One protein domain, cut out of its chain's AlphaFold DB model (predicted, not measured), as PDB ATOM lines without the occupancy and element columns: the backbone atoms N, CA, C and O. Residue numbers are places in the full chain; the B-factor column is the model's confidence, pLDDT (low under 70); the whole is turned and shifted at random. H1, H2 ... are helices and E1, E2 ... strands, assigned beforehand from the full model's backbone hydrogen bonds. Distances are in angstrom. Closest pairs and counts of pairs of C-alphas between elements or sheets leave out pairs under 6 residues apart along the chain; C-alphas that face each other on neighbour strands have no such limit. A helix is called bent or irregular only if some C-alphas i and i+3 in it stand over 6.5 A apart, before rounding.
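This is residues 13 to 105 of the 107 residues of the protein "Sorbose-specific phosphotransferase enzyme IIB component" of Sodalis glossinidius (strain morsitans) (UniProt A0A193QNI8). Two short strands side by side, E1 and E4, make the middle, with H3 packed beside E4 and H2 packed on H3; H1 lies at one end of the model, the hairpin E2 and E3 at the other, and residues 21 to 27 stick out at the H1 end. The printed part has 93 residues with four named helices and four named strands, in the order H1 H2 E1 E2 E3 H3 E4 H4, class mixed. E1 and E4 form a parallel sheet, E2 and E3 an antiparallel one. The whole is compact, radius of gyration of the C-alphas 13.8 A, spans 39 by 29 by 22 A.

Start at H1, residues 13 to 21, which only just touches H2, residues 35 to 43, with 3 pairs of C-alphas within 8 A, the closest Ile 16 and Leu 41, 6.4 A. H2 touches H3, residues 73 to 84; their closest C-alphas, Gln 36 and Ala 78, are 5.5 A apart. Look at E1, residues 50 to 53, and E4, residues 88 to 91: N 51 and O 88 are within hydrogen-bond range, 2.8 A. In the hairpin of E2, residues 63 to 66, and E3, residues 69 to 71, find N 63 and O 71 at 2.8 A. The closest C-alphas of E4 and H4, residues 102 to 105, are Glu 90 and Val 102, 5.1 A. Every O i to N i+4 pair is within range in H2 and H3, 3 of 5 in irregular H1, where C-alphas 17 and 20 are 7.5 A apart; H4 is too short for one.

Find C-alpha 13 at (13.902, -4.557, 84.615); H1 runs 14.0 A. H2 spans 12.2 A, H3 16.4 A, and H4 ends at C-alpha 105, (33.694, -0.079, 107.022).

The C-alphas farthest apart, Pro 24 and Glu 60, are 42.7 A apart. The printed part has no cut; the link H1 to H2 is long. No printed residue is under 70 in pLDDT.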
ATOM      1  N   GLN A  13      13.975  -3.920  85.930       98.69
ATOM      2  CA  GLN A  13      13.902  -4.557  84.615       98.69
ATOM      3  C   GLN A  13      13.747  -3.535  83.488       98.69
ATOM      4  O   GLN A  13      14.464  -3.590  82.495       98.69
ATOM      5  N   LYS A  14      12.869  -2.536  83.658       98.62
ATOM      6  CA  LYS A  14      12.698  -1.503  82.635       98.62
ATOM      7  C   LYS A  14      13.991  -0.730  82.397       98.62
ATOM      8  O   LYS A  14      14.265  -0.383  81.254       98.62
ATOM      9  N   THR A  15      14.755  -0.448  83.452       98.50
ATOM     10  CA  THR A  15      16.055   0.231  83.349       98.50
ATOM     11  C   THR A  15      17.046  -0.617  82.558       98.50
ATOM     12  O   THR A  15      17.631  -0.102  81.607       98.50
ATOM     13  N   ILE A  16      17.159  -1.907  82.888       98.75
ATOM     14  CA  ILE A  16      17.988  -2.886  82.166       98.75
ATOM     15  C   ILE A  16      17.649  -2.886  80.667       98.75
ATOM     16  O   ILE A  16      18.523  -2.686  79.827       98.75
ATOM     17  N   ASP A  17      16.365  -2.983  80.320       98.62
ATOM     18  CA  ASP A  17      15.926  -3.108  78.924       98.62
ATOM     19  C   ASP A  17      16.199  -1.862  78.058       98.62
ATOM     20  O   ASP A  17      16.222  -1.939  76.823       98.62
ATOM     21  N   VAL A  18      16.313  -0.679  78.676       98.06
ATOM     22  CA  VAL A  18      16.323   0.601  77.946       98.06
ATOM     23  C   VAL A  18      17.591   1.418  78.108       98.06
ATOM     24  O   VAL A  18      17.780   2.334  77.308       98.06
ATOM     25  N   ILE A  19      18.455   1.131  79.087       98.00
ATOM     26  CA  ILE A  19      19.602   2.001  79.380       98.00
ATOM     27  C   ILE A  19      20.532   2.156  78.171       98.00
ATOM     28  O   ILE A  19      20.972   3.262  77.866       98.00
ATOM     29  N   HIS A  20      20.725   1.086  77.398       97.69
ATOM     30  CA  HIS A  20      21.565   1.087  76.196       97.69
ATOM     31  C   HIS A  20      20.957   1.857  75.011       97.69
ATOM     32  O   HIS A  20      21.624   2.063  74.002       97.69
ATOM     33  N   ARG A  21      19.697   2.306  75.115       97.38
ATOM     34  CA  ARG A  21      19.034   3.156  74.109       97.38
ATOM     35  C   ARG A  21      19.201   4.649  74.394       97.38
ATOM     36  O   ARG A  21      18.672   5.468  73.642       97.38
ATOM     37  N   ALA A  22      19.875   5.015  75.485       96.19
ATOM     38  CA  ALA A  22      20.135   6.406  75.819       96.19
ATOM     39  C   ALA A  22      20.973   7.083  74.726       96.19
ATOM     40  O   ALA A  22      21.994   6.561  74.280       96.19
ATOM     41  N   ALA A  23      20.555   8.275  74.301       95.69
ATOM     42  CA  ALA A  23      21.330   9.071  73.363       95.69
ATOM     43  C   ALA A  23      22.641   9.546  74.026       95.69
ATOM     44  O   ALA A  23      22.608   9.919  75.199       95.69
ATOM     45  N   PRO A  24      23.761   9.675  73.287       95.00
ATOM     46  CA  PRO A  24      25.057  10.080  73.854       95.00
ATOM     47  C   PRO A  24      25.049  11.410  74.627       95.00
ATOM     48  O   PRO A  24      25.870  11.637  75.508       95.00
ATOM     49  N   ARG A  25      24.105  12.306  74.308       95.00
ATOM     50  CA  ARG A  25      23.916  13.592  75.001       95.00
ATOM     51  C   ARG A  25      23.253  13.472  76.379       95.00
ATOM     52  O   ARG A  25      23.252  14.444  77.129       95.00
ATOM     53  N   GLN A  26      22.628  12.337  76.695       94.31
ATOM     54  CA  GLN A  26      21.935  12.133  77.963       94.31
ATOM     55  C   GLN A  26      22.950  11.802  79.055       94.31
ATOM     56  O   GLN A  26      23.519  10.717  79.086       94.31
ATOM     57  N   ARG A  27      23.148  12.739  79.983       95.25
ATOM     58  CA  ARG A  27      23.875  12.484  81.229       95.25
ATOM     59  C   ARG A  27      22.880  11.951  82.251       95.25
ATOM     60  O   ARG A  27      21.968  12.673  82.646       95.25
ATOM     61  N   ILE A  28      23.023  10.682  82.616       96.69
ATOM     62  CA  ILE A  28      22.055   9.970  83.453       96.69
ATOM     63  C   ILE A  28      22.581   9.898  84.883       96.69
ATOM     64  O   ILE A  28      23.711   9.482  85.119       96.69
ATOM     65  N   PHE A  29      21.731  10.280  85.832       96.81
ATOM     66  CA  PHE A  29      21.938  10.074  87.259       96.81
ATOM     67  C   PHE A  29      20.925   9.032  87.742       96.81
ATOM     68  O   PHE A  29      19.718   9.248  87.620       96.81
ATOM     69  N   ILE A  30      21.410   7.891  88.240       97.69
ATOM     70  CA  ILE A  30      20.570   6.789  88.729       97.69
ATOM     71  C   ILE A  30      20.526   6.852  90.255       97.69
ATOM     72  O   ILE A  30      21.567   6.849  90.906       97.69
ATOM     73  N   VAL A  31      19.318   6.864  90.819       97.50
ATOM     74  CA  VAL A  31      19.090   6.755  92.266       97.50
ATOM     75  C   VAL A  31      18.404   5.427  92.538       97.50
ATOM     76  O   VAL A  31      17.312   5.183  92.031       97.50
ATOM     77  N   CYS A  32      19.049   4.578  93.333       97.38
ATOM     78  CA  CYS A  32      18.501   3.304  93.794       97.38
ATOM     79  C   CYS A  32      18.170   3.385  95.284       97.38
ATOM     80  O   CYS A  32      18.737   4.212  96.002       97.38
ATOM     81  N   LYS A  33      17.256   2.530  95.751       95.75
ATOM     82  CA  LYS A  33      16.862   2.510  97.162       95.75
ATOM     83  C   LYS A  33      17.870   1.742  98.017       95.75
ATOM     84  O   LYS A  33      18.112   2.142  99.153       95.75
ATOM     85  N   THR A  34      18.432   0.653  97.492       97.38
ATOM     86  CA  THR A  34      19.305  -0.257  98.248       97.38
ATOM     87  C   THR A  34      20.483  -0.763  97.398       97.38
ATOM     88  O   THR A  34      20.431  -0.676  96.166       97.38
ATOM     89  N   PRO A  35      21.561  -1.303  98.002       98.12
ATOM     90  CA  PRO A  35      22.658  -1.907  97.241       98.12
ATOM     91  C   PRO A  35      22.239  -3.155  96.441       98.12
ATOM     92  O   PRO A  35      22.823  -3.427  95.395       98.12
ATOM     93  N   GLN A  36      21.204  -3.885  96.866       98.62
ATOM     94  CA  GLN A  36      20.647  -5.039  96.147       98.62
ATOM     95  C   GLN A  36      20.002  -4.619  94.814       98.62
ATOM     96  O   GLN A  36      20.159  -5.313  93.805       98.62
ATOM     97  N   ASP A  37      19.330  -3.461  94.780       98.69
ATOM     98  CA  ASP A  37      18.813  -2.879  93.534       98.69
ATOM     99  C   ASP A  37      19.967  -2.584  92.567       98.69
ATOM    100  O   ASP A  37      19.924  -2.967  91.399       98.69
ATOM    101  N   VAL A  38      21.034  -1.952  93.070       98.69
ATOM    102  CA  VAL A  38      22.228  -1.642  92.273       98.69
ATOM    103  C   VAL A  38      22.875  -2.921  91.747       98.69
ATOM    104  O   VAL A  38      23.191  -3.003  90.562       98.69
ATOM    105  N   LEU A  39      23.025  -3.941  92.593       98.75
ATOM    106  CA  LEU A  39      23.573  -5.236  92.201       98.75
ATOM    107  C   LEU A  39      22.728  -5.910  91.113       98.75
ATOM    108  O   LEU A  39      23.282  -6.490  90.180       98.75
ATOM    109  N   THR A  40      21.401  -5.804  91.197       98.88
ATOM    110  CA  THR A  40      20.489  -6.308  90.160       98.88
ATOM    111  C   THR A  40      20.726  -5.601  88.826       98.88
ATOM    112  O   THR A  40      20.817  -6.264  87.797       98.88
ATOM    113  N   LEU A  41      20.887  -4.273  88.833       98.88
ATOM    114  CA  LEU A  41      21.195  -3.504  87.624       98.88
ATOM    115  C   LEU A  41      22.560  -3.887  87.036       98.88
ATOM    116  O   LEU A  41      22.652  -4.128  85.837       98.88
ATOM    117  N   VAL A  42      23.601  -4.004  87.865       98.69
ATOM    118  CA  VAL A  42      24.949  -4.408  87.419       98.69
ATOM    119  C   VAL A  42      24.929  -5.809  86.801       98.69
ATOM    120  O   VAL A  42      25.497  -6.022  85.735       98.69
ATOM    121  N   ARG A  43      24.229  -6.769  87.422       98.62
ATOM    122  CA  ARG A  43      24.049  -8.123  86.866       98.62
ATOM    123  C   ARG A  43      23.229  -8.137  85.574       98.62
ATOM    124  O   ARG A  43      23.394  -9.048  84.770       98.62
ATOM    125  N   GLY A  44      22.367  -7.142  85.382       98.69
ATOM    126  CA  GLY A  44      21.628  -6.892  84.147       98.69
ATOM    127  C   GLY A  44      22.394  -6.062  83.112       98.69
ATOM    128  O   GLY A  44      21.754  -5.490  82.239       98.69
ATOM    129  N   ASP A  45      23.723  -5.966  83.216       98.38
ATOM    130  CA  ASP A  45      24.607  -5.266  82.269       98.38
ATOM    131  C   ASP A  45      24.411  -3.737  82.191       98.38
ATOM    132  O   ASP A  45      24.873  -3.062  81.268       98.38
ATOM    133  N   VAL A  46      23.774  -3.135  83.202       98.62
ATOM    134  CA  VAL A  46      23.728  -1.672  83.320       98.62
ATOM    135  C   VAL A  46      25.144  -1.164  83.646       98.62
ATOM    136  O   VAL A  46      25.725  -1.601  84.643       98.62
ATOM    137  N   PRO A  47      25.711  -0.214  82.871       97.44
ATOM    138  CA  PRO A  47      27.128   0.155  82.951       97.44
ATOM    139  C   PRO A  47      27.443   1.067  84.152       97.44
ATOM    140  O   PRO A  47      27.738   2.255  84.006       97.44
ATOM    141  N   ILE A  48      27.379   0.512  85.363       98.50
ATOM    142  CA  ILE A  48      27.653   1.202  86.630       98.50
ATOM    143  C   ILE A  48      29.060   0.829  87.101       98.50
ATOM    144  O   ILE A  48      29.336  -0.324  87.403       98.50
ATOM    145  N   GLN A  49      29.949   1.818  87.199       97.62
ATOM    146  CA  GLN A  49      31.342   1.619  87.641       97.62
ATOM    147  C   GLN A  49      31.608   2.140  89.059       97.62
ATOM    148  O   GLN A  49      32.624   1.811  89.678       97.62
ATOM    149  N   ALA A  50      30.730   3.010  89.558       97.81
ATOM    150  CA  ALA A  50      30.854   3.627  90.866       97.81
ATOM    151  C   ALA A  50      29.476   3.903  91.471       97.81
ATOM    152  O   ALA A  50      28.526   4.224  90.755       97.81
ATOM    153  N   VAL A  51      29.390   3.796  92.794       98.31
ATOM    154  CA  VAL A  51      28.178   3.988  93.590       98.31
ATOM    155  C   VAL A  51      28.496   4.931  94.740       98.31
ATOM    156  O   VAL A  51      29.391   4.668  95.540       98.31
ATOM    157  N   ASN A  52      27.720   6.007  94.830       98.00
ATOM    158  CA  ASN A  52      27.719   6.916  95.967       98.00
ATOM    159  C   ASN A  52      26.592   6.526  96.932       98.00
ATOM    160  O   ASN A  52      25.413   6.674  96.601       98.00
ATOM    161  N   VAL A  53      26.937   6.102  98.143       97.31
ATOM    162  CA  VAL A  53      25.993   5.823  99.228       97.31
ATOM    163  C   VAL A  53      25.789   7.104 100.034       97.31
ATOM    164  O   VAL A  53      26.617   7.486 100.857       97.31
ATOM    165  N   GLY A  54      24.679   7.800  99.782       92.94
ATOM    166  CA  GLY A  54      24.354   9.026 100.515       92.94
ATOM    167  C   GLY A  54      23.756   8.746 101.894       92.94
ATOM    168  O   GLY A  54      24.171   9.323 102.904       92.94
ATOM    169  N   ASN A  55      22.756   7.865 101.933       92.88
ATOM    170  CA  ASN A  55      21.996   7.568 103.139       92.88
ATOM    171  C   ASN A  55      21.377   6.166 103.069       92.88
ATOM    172  O   ASN A  55      20.721   5.828 102.086       92.88
ATOM    173  N   MET A  56      21.557   5.394 104.135       95.19
ATOM    174  CA  MET A  56      20.819   4.169 104.430       95.19
ATOM    175  C   MET A  56      20.427   4.226 105.908       95.19
ATOM    176  O   MET A  56      21.261   4.028 106.793       95.19
ATOM    177  N   HIS A  57      19.169   4.571 106.176       90.69
ATOM    178  CA  HIS A  57      18.683   4.790 107.535       90.69
ATOM    179  C   HIS A  57      18.727   3.517 108.387       90.69
ATOM    180  O   HIS A  57      18.558   2.405 107.889       90.69
ATOM    181  N   PHE A  58      18.896   3.713 109.694       91.31
ATOM    182  CA  PHE A  58      18.733   2.650 110.674       91.31
ATOM    183  C   PHE A  58      17.317   2.065 110.614       91.31
ATOM    184  O   PHE A  58      16.328   2.794 110.518       91.31
ATOM    185  N   ALA A  59      17.249   0.744 110.710       88.00
ATOM    186  CA  ALA A  59      16.043  -0.035 110.930       88.00
ATOM    187  C   ALA A  59      16.395  -1.174 111.895       88.00
ATOM    188  O   ALA A  59      17.572  -1.510 112.049       88.00
ATOM    189  N   GLU A  60      15.392  -1.758 112.547       91.81
ATOM    190  CA  GLU A  60      15.606  -2.918 113.416       91.81
ATOM    191  C   GLU A  60      16.329  -4.036 112.644       91.81
ATOM    192  O   GLU A  60      15.968  -4.349 111.511       91.81
ATOM    193  N   GLY A  61      17.395  -4.582 113.236       91.25
ATOM    194  CA  GLY A  61      18.264  -5.575 112.594       91.25
ATOM    195  C   GLY A  61      19.464  -5.009 111.824       91.25
ATOM    196  O   GLY A  61      20.343  -5.782 111.452       91.25
ATOM    197  N   LYS A  62      19.567  -3.686 111.626       94.81
ATOM    198  CA  LYS A  62      20.742  -3.064 110.988       94.81
ATOM    199  C   LYS A  62      21.781  -2.615 112.009       94.81
ATOM    200  O   LYS A  62      21.443  -2.098 113.069       94.81
ATOM    201  N   ARG A  63      23.061  -2.734 111.658       94.62
ATOM    202  CA  ARG A  63      24.193  -2.168 112.400       94.62
ATOM    203  C   ARG A  63      24.676  -0.882 111.743       94.62
ATOM    204  O   ARG A  63      24.787  -0.803 110.520       94.62
ATOM    205  N   GLN A  64      24.959   0.137 112.546       95.38
ATOM    206  CA  GLN A  64      25.462   1.407 112.036       95.38
ATOM    207  C   GLN A  64      26.962   1.301 111.732       95.38
ATOM    208  O   GLN A  64      27.739   0.983 112.625       95.38
ATOM    209  N   ILE A  65      27.356   1.602 110.491       94.25
ATOM    210  CA  ILE A  65      28.765   1.591 110.043       94.25
ATOM    211  C   ILE A  65      29.296   2.997 109.738       94.25
ATOM    212  O   ILE A  65      30.497   3.225 109.708       94.25
ATOM    213  N   HIS A  66      28.397   3.963 109.529       93.75
ATOM    214  CA  HIS A  66      28.726   5.372 109.317       93.75
ATOM    215  C   HIS A  66      27.583   6.267 109.829       93.75
ATOM    216  O   HIS A  66      26.452   5.816 110.030       93.75
ATOM    217  N   LYS A  67      27.834   7.573 109.999       91.00
ATOM    218  CA  LYS A  67      26.853   8.556 110.512       91.00
ATOM    219  C   LYS A  67      25.496   8.523 109.796       91.00
ATOM    220  O   LYS A  67      24.479   8.825 110.410       91.00
ATOM    221  N   THR A  68      25.480   8.178 108.511       91.88
ATOM    222  CA  THR A  68      24.276   8.138 107.660       91.88
ATOM    223  C   THR A  68      23.971   6.762 107.077       91.88
ATOM    224  O   THR A  68      23.071   6.654 106.249       91.88
ATOM    225  N   VAL A  69      24.719   5.724 107.455       95.62
ATOM    226  CA  VAL A  69      24.614   4.401 106.829       95.62
ATOM    227  C   VAL A  69      24.572   3.328 107.906       95.62
ATOM    228  O   VAL A  69      25.510   3.156 108.685       95.62
ATOM    229  N   SER A  70      23.452   2.615 107.937       96.56
ATOM    230  CA  SER A  70      23.263   1.371 108.674       96.56
ATOM    231  C   SER A  70      22.977   0.248 107.687       96.56
ATOM    232  O   SER A  70      22.234   0.449 106.725       96.56
ATOM    233  N   VAL A  71      23.564  -0.917 107.932       96.94
ATOM    234  CA  VAL A  71      23.522  -2.080 107.040       96.94
ATOM    235  C   VAL A  71      23.109  -3.333 107.803       96.94
ATOM    236  O   VAL A  71      23.391  -3.455 108.992       96.94
ATOM    237  N   ASP A  72      22.442  -4.254 107.127       96.88
ATOM    238  CA  ASP A  72      22.290  -5.648 107.562       96.88
ATOM    239  C   ASP A  72      23.250  -6.564 106.778       96.88
ATOM    240  O   ASP A  72      24.055  -6.102 105.963       96.88
ATOM    241  N   ASP A  73      23.194  -7.869 107.042       96.62
ATOM    242  CA  ASP A  73      24.058  -8.848 106.376       96.62
ATOM    243  C   ASP A  73      23.795  -8.944 104.861       96.62
ATOM    244  O   ASP A  73      24.735  -9.178 104.095       96.62
ATOM    245  N   ASP A  74      22.563  -8.691 104.408       97.19
ATOM    246  CA  ASP A  74      22.212  -8.691 102.984       97.19
ATOM    247  C   ASP A  74      22.793  -7.467 102.263       97.19
ATOM    248  O   ASP A  74      23.299  -7.578 101.142       97.19
ATOM    249  N   ASP A  75      22.761  -6.293 102.899       97.50
ATOM    250  CA  ASP A  75      23.411  -5.083 102.392       97.50
ATOM    251  C   ASP A  75      24.925  -5.291 102.264       97.50
ATOM    252  O   ASP A  75      25.525  -4.945 101.242       97.50
ATOM    253  N   ILE A  76      25.547  -5.892 103.284       97.25
ATOM    254  CA  ILE A  76      26.980  -6.211 103.297       97.25
ATOM    255  C   ILE A  76      27.323  -7.185 102.170       97.25
ATOM    256  O   ILE A  76      28.294  -6.968 101.439       97.25
ATOM    257  N   ALA A  77      26.529  -8.244 102.002       98.12
ATOM    258  CA  ALA A  77      26.706  -9.206 100.921       98.12
ATOM    259  C   ALA A  77      26.600  -8.529  99.545       98.12
ATOM    260  O   ALA A  77      27.421  -8.795  98.663       98.12
ATOM    261  N   ALA A  78      25.650  -7.605  99.376       98.56
ATOM    262  CA  ALA A  78      25.496  -6.847  98.142       98.56
ATOM    263  C   ALA A  78      26.703  -5.938  97.858       98.56
ATOM    264  O   ALA A  78      27.217  -5.954  96.739       98.56
ATOM    265  N   PHE A  79      27.208  -5.198  98.851       98.31
ATOM    266  CA  PHE A  79      28.409  -4.371  98.681       98.31
ATOM    267  C   PHE A  79      29.657  -5.198  98.348       98.31
ATOM    268  O   PHE A  79      30.429  -4.812  97.470       98.31
ATOM    269  N   ARG A  80      29.839  -6.361  98.988       97.88
ATOM    270  CA  ARG A  80      30.953  -7.277  98.687       97.88
ATOM    271  C   ARG A  80      30.879  -7.819  97.261       97.88
ATOM    272  O   ARG A  80      31.894  -7.870  96.570       97.88
ATOM    273  N   GLU A  81      29.690  -8.189  96.798       98.44
ATOM    274  CA  GLU A  81      29.499  -8.663  95.429       98.44
ATOM    275  C   GLU A  81      29.719  -7.546  94.397       98.44
ATOM    276  O   GLU A  81      30.376  -7.769  93.383       98.44
ATOM    277  N   LEU A  82      29.236  -6.328  94.668       98.62
ATOM    278  CA  LEU A  82      29.510  -5.153  93.835       98.62
ATOM    279  C   LEU A  82      31.018  -4.901  93.706       98.62
ATOM    280  O   LEU A  82      31.514  -4.733  92.591       98.62
ATOM    281  N   ALA A  83      31.757  -4.965  94.816       97.62
ATOM    282  CA  ALA A  83      33.212  -4.841  94.808       97.62
ATOM    283  C   ALA A  83      33.884  -5.950  93.978       97.62
ATOM    284  O   ALA A  83      34.776  -5.667  93.178       97.62
ATOM    285  N   ARG A  84      33.414  -7.203  94.091       97.94
ATOM    286  CA  ARG A  84      33.904  -8.338  93.284       97.94
ATOM    287  C   ARG A  84      33.659  -8.145  91.785       97.94
ATOM    288  O   ARG A  84      34.466  -8.592  90.973       97.94
ATOM    289  N   LEU A  85      32.571  -7.472  91.418       98.19
ATOM    290  CA  LEU A  85      32.245  -7.094  90.039       98.19
ATOM    291  C   LEU A  85      32.994  -5.830  89.568       98.19
ATOM    292  O   LEU A  85      32.769  -5.366  88.454       98.19
ATOM    293  N   GLY A  86      33.896  -5.279  90.388       97.81
ATOM    294  CA  GLY A  86      34.713  -4.111  90.053       97.81
ATOM    295  C   GLY A  86      34.009  -2.767  90.252       97.81
ATOM    296  O   GLY A  86      34.528  -1.735  89.821       97.81
ATOM    297  N   VAL A  87      32.845  -2.748  90.905       98.56
ATOM    298  CA  VAL A  87      32.107  -1.518  91.205       98.56
ATOM    299  C   VAL A  87      32.667  -0.886  92.473       98.56
ATOM    300  O   VAL A  87      32.682  -1.496  93.540       98.56
ATOM    301  N   ARG A  88      33.108   0.372  92.376       98.00
ATOM    302  CA  ARG A  88      33.602   1.129  93.536       98.00
ATOM    303  C   ARG A  88      32.433   1.700  94.328       98.00
ATOM    304  O   ARG A  88      31.631   2.441  93.767       98.00
ATOM    305  N   CYS A  89      32.357   1.414  95.621       98.19
ATOM    306  CA  CYS A  89      31.328   1.967  96.499       98.19
ATOM    307  C   CYS A  89      31.966   2.894  97.534       98.19
ATOM    308  O   CYS A  89      32.893   2.494  98.237       98.19
ATOM    309  N   GLU A  90      31.456   4.118  97.646       97.44
ATOM    310  CA  GLU A  90      31.873   5.084  98.666       97.44
ATOM    311  C   GLU A  90      30.668   5.650  99.414       97.44
ATOM    312  O   GLU A  90      29.583   5.790  98.849       97.44
ATOM    313  N   ILE A  91      30.863   6.004 100.681       97.00
ATOM    314  CA  ILE A  91      29.911   6.768 101.477       97.00
ATOM    315  C   ILE A  91      30.278   8.244 101.367       97.00
ATOM    316  O   ILE A  91      31.389   8.644 101.709       97.00
ATOM    317  N   ARG A  92      29.334   9.054 100.886       95.69
ATOM    318  CA  ARG A  92      29.464  10.514 100.803       95.69
ATOM    319  C   ARG A  92      28.071  11.136 100.787       95.69
ATOM    320  O   ARG A  92      27.268  10.872  99.886       95.69
ATOM    321  N   ARG A  93      27.761  11.948 101.802       91.94
ATOM    322  CA  ARG A  93      26.413  12.503 101.999       91.94
ATOM    323  C   ARG A  93      26.188  13.752 101.155       91.94
ATOM    324  O   ARG A  93      25.108  13.923 100.594       91.94
ATOM    325  N   VAL A  94      27.185  14.632 101.104       91.94
ATOM    326  CA  VAL A  94      27.136  15.896 100.358       91.94
ATOM    327  C   VAL A  94      28.389  16.068  99.493       91.94
ATOM    328  O   VAL A  94      29.420  15.475  99.808       91.94
ATOM    329  N   PRO A  95      28.333  16.869  98.412       90.25
ATOM    330  CA  PRO A  95      29.457  17.010  97.482       90.25
ATOM    331  C   PRO A  95      30.773  17.478  98.119       90.25
ATOM    332  O   PRO A  95      31.833  17.073  97.650       90.25
ATOM    333  N   ASP A  96      30.691  18.290  99.176       93.88
ATOM    334  CA  ASP A  96      31.849  18.903  99.842       93.88
ATOM    335  C   ASP A  96      32.549  17.968 100.849       93.88
ATOM    336  O   ASP A  96      33.614  18.295 101.370       93.88
ATOM    337  N   GLU A  97      31.966  16.803 101.141       90.00
ATOM    338  CA  GLU A  97      32.582  15.793 102.005       90.00
ATOM    339  C   GLU A  97      33.563  14.909 101.223       90.00
ATOM    340  O   GLU A  97      33.374  14.602 100.042       90.00
ATOM    341  N   SER A  98      34.609  14.445 101.913       92.00
ATOM    342  CA  SER A  98      35.462  13.376 101.389       92.00
ATOM    343  C   SER A  98      34.696  12.055 101.396       92.00
ATOM    344  O   SER A  98      34.069  11.716 102.397       92.00
ATOM    345  N   GLY A  99      34.751  11.319 100.285       94.12
ATOM    346  CA  GLY A  99      34.164   9.986 100.196       94.12
ATOM    347  C   GLY A  99      34.982   8.960 100.977       94.12
ATOM    348  O   GLY A  99      36.210   8.936 100.877       94.12
ATOM    349  N   GLU A 100      34.301   8.104 101.733       95.69
ATOM    350  CA  GLU A 100      34.915   6.988 102.450       95.69
ATOM    351  C   GLU A 100      34.590   5.662 101.746       95.69
ATOM    352  O   GLU A 100      33.411   5.355 101.553       95.69
ATOM    353  N   PRO A 101      35.591   4.869 101.322       96.94
ATOM    354  CA  PRO A 101      35.349   3.565 100.711       96.94
ATOM    355  C   PRO A 101      34.535   2.644 101.629       96.94
ATOM    356  O   PRO A 101      34.872   2.478 102.799       96.94
ATOM    357  N   VAL A 102      33.461   2.050 101.098       96.50
ATOM    358  CA  VAL A 102      32.543   1.209 101.889       96.50
ATOM    359  C   VAL A 102      33.260  -0.023 102.439       96.50
ATOM    360  O   VAL A 102      33.011  -0.408 103.572       96.50
ATOM    361  N   ASP A 103      34.166  -0.621 101.665       93.12
ATOM    362  CA  ASP A 103      34.925  -1.826 102.027       93.12
ATOM    363  C   ASP A 103      35.704  -1.692 103.343       93.12
ATOM    364  O   ASP A 103      35.764  -2.653 104.103       93.12
ATOM    365  N   ARG A 104      36.213  -0.498 103.660       93.44
ATOM    366  CA  ARG A 104      36.917  -0.199 104.922       93.44
ATOM    367  C   ARG A 104      36.019  -0.190 106.161       93.44
ATOM    368  O   ARG A 104      36.531  -0.097 107.272       93.44
ATOM    369  N   LEU A 105      34.702  -0.221 105.971       91.62
ATOM    370  CA  LEU A 105      33.694  -0.079 107.022       91.62
ATOM    371  C   LEU A 105      32.873  -1.360 107.244       91.62
ATOM    372  O   LEU A 105      31.953  -1.354 108.061       91.62
TER     373      LEU A 105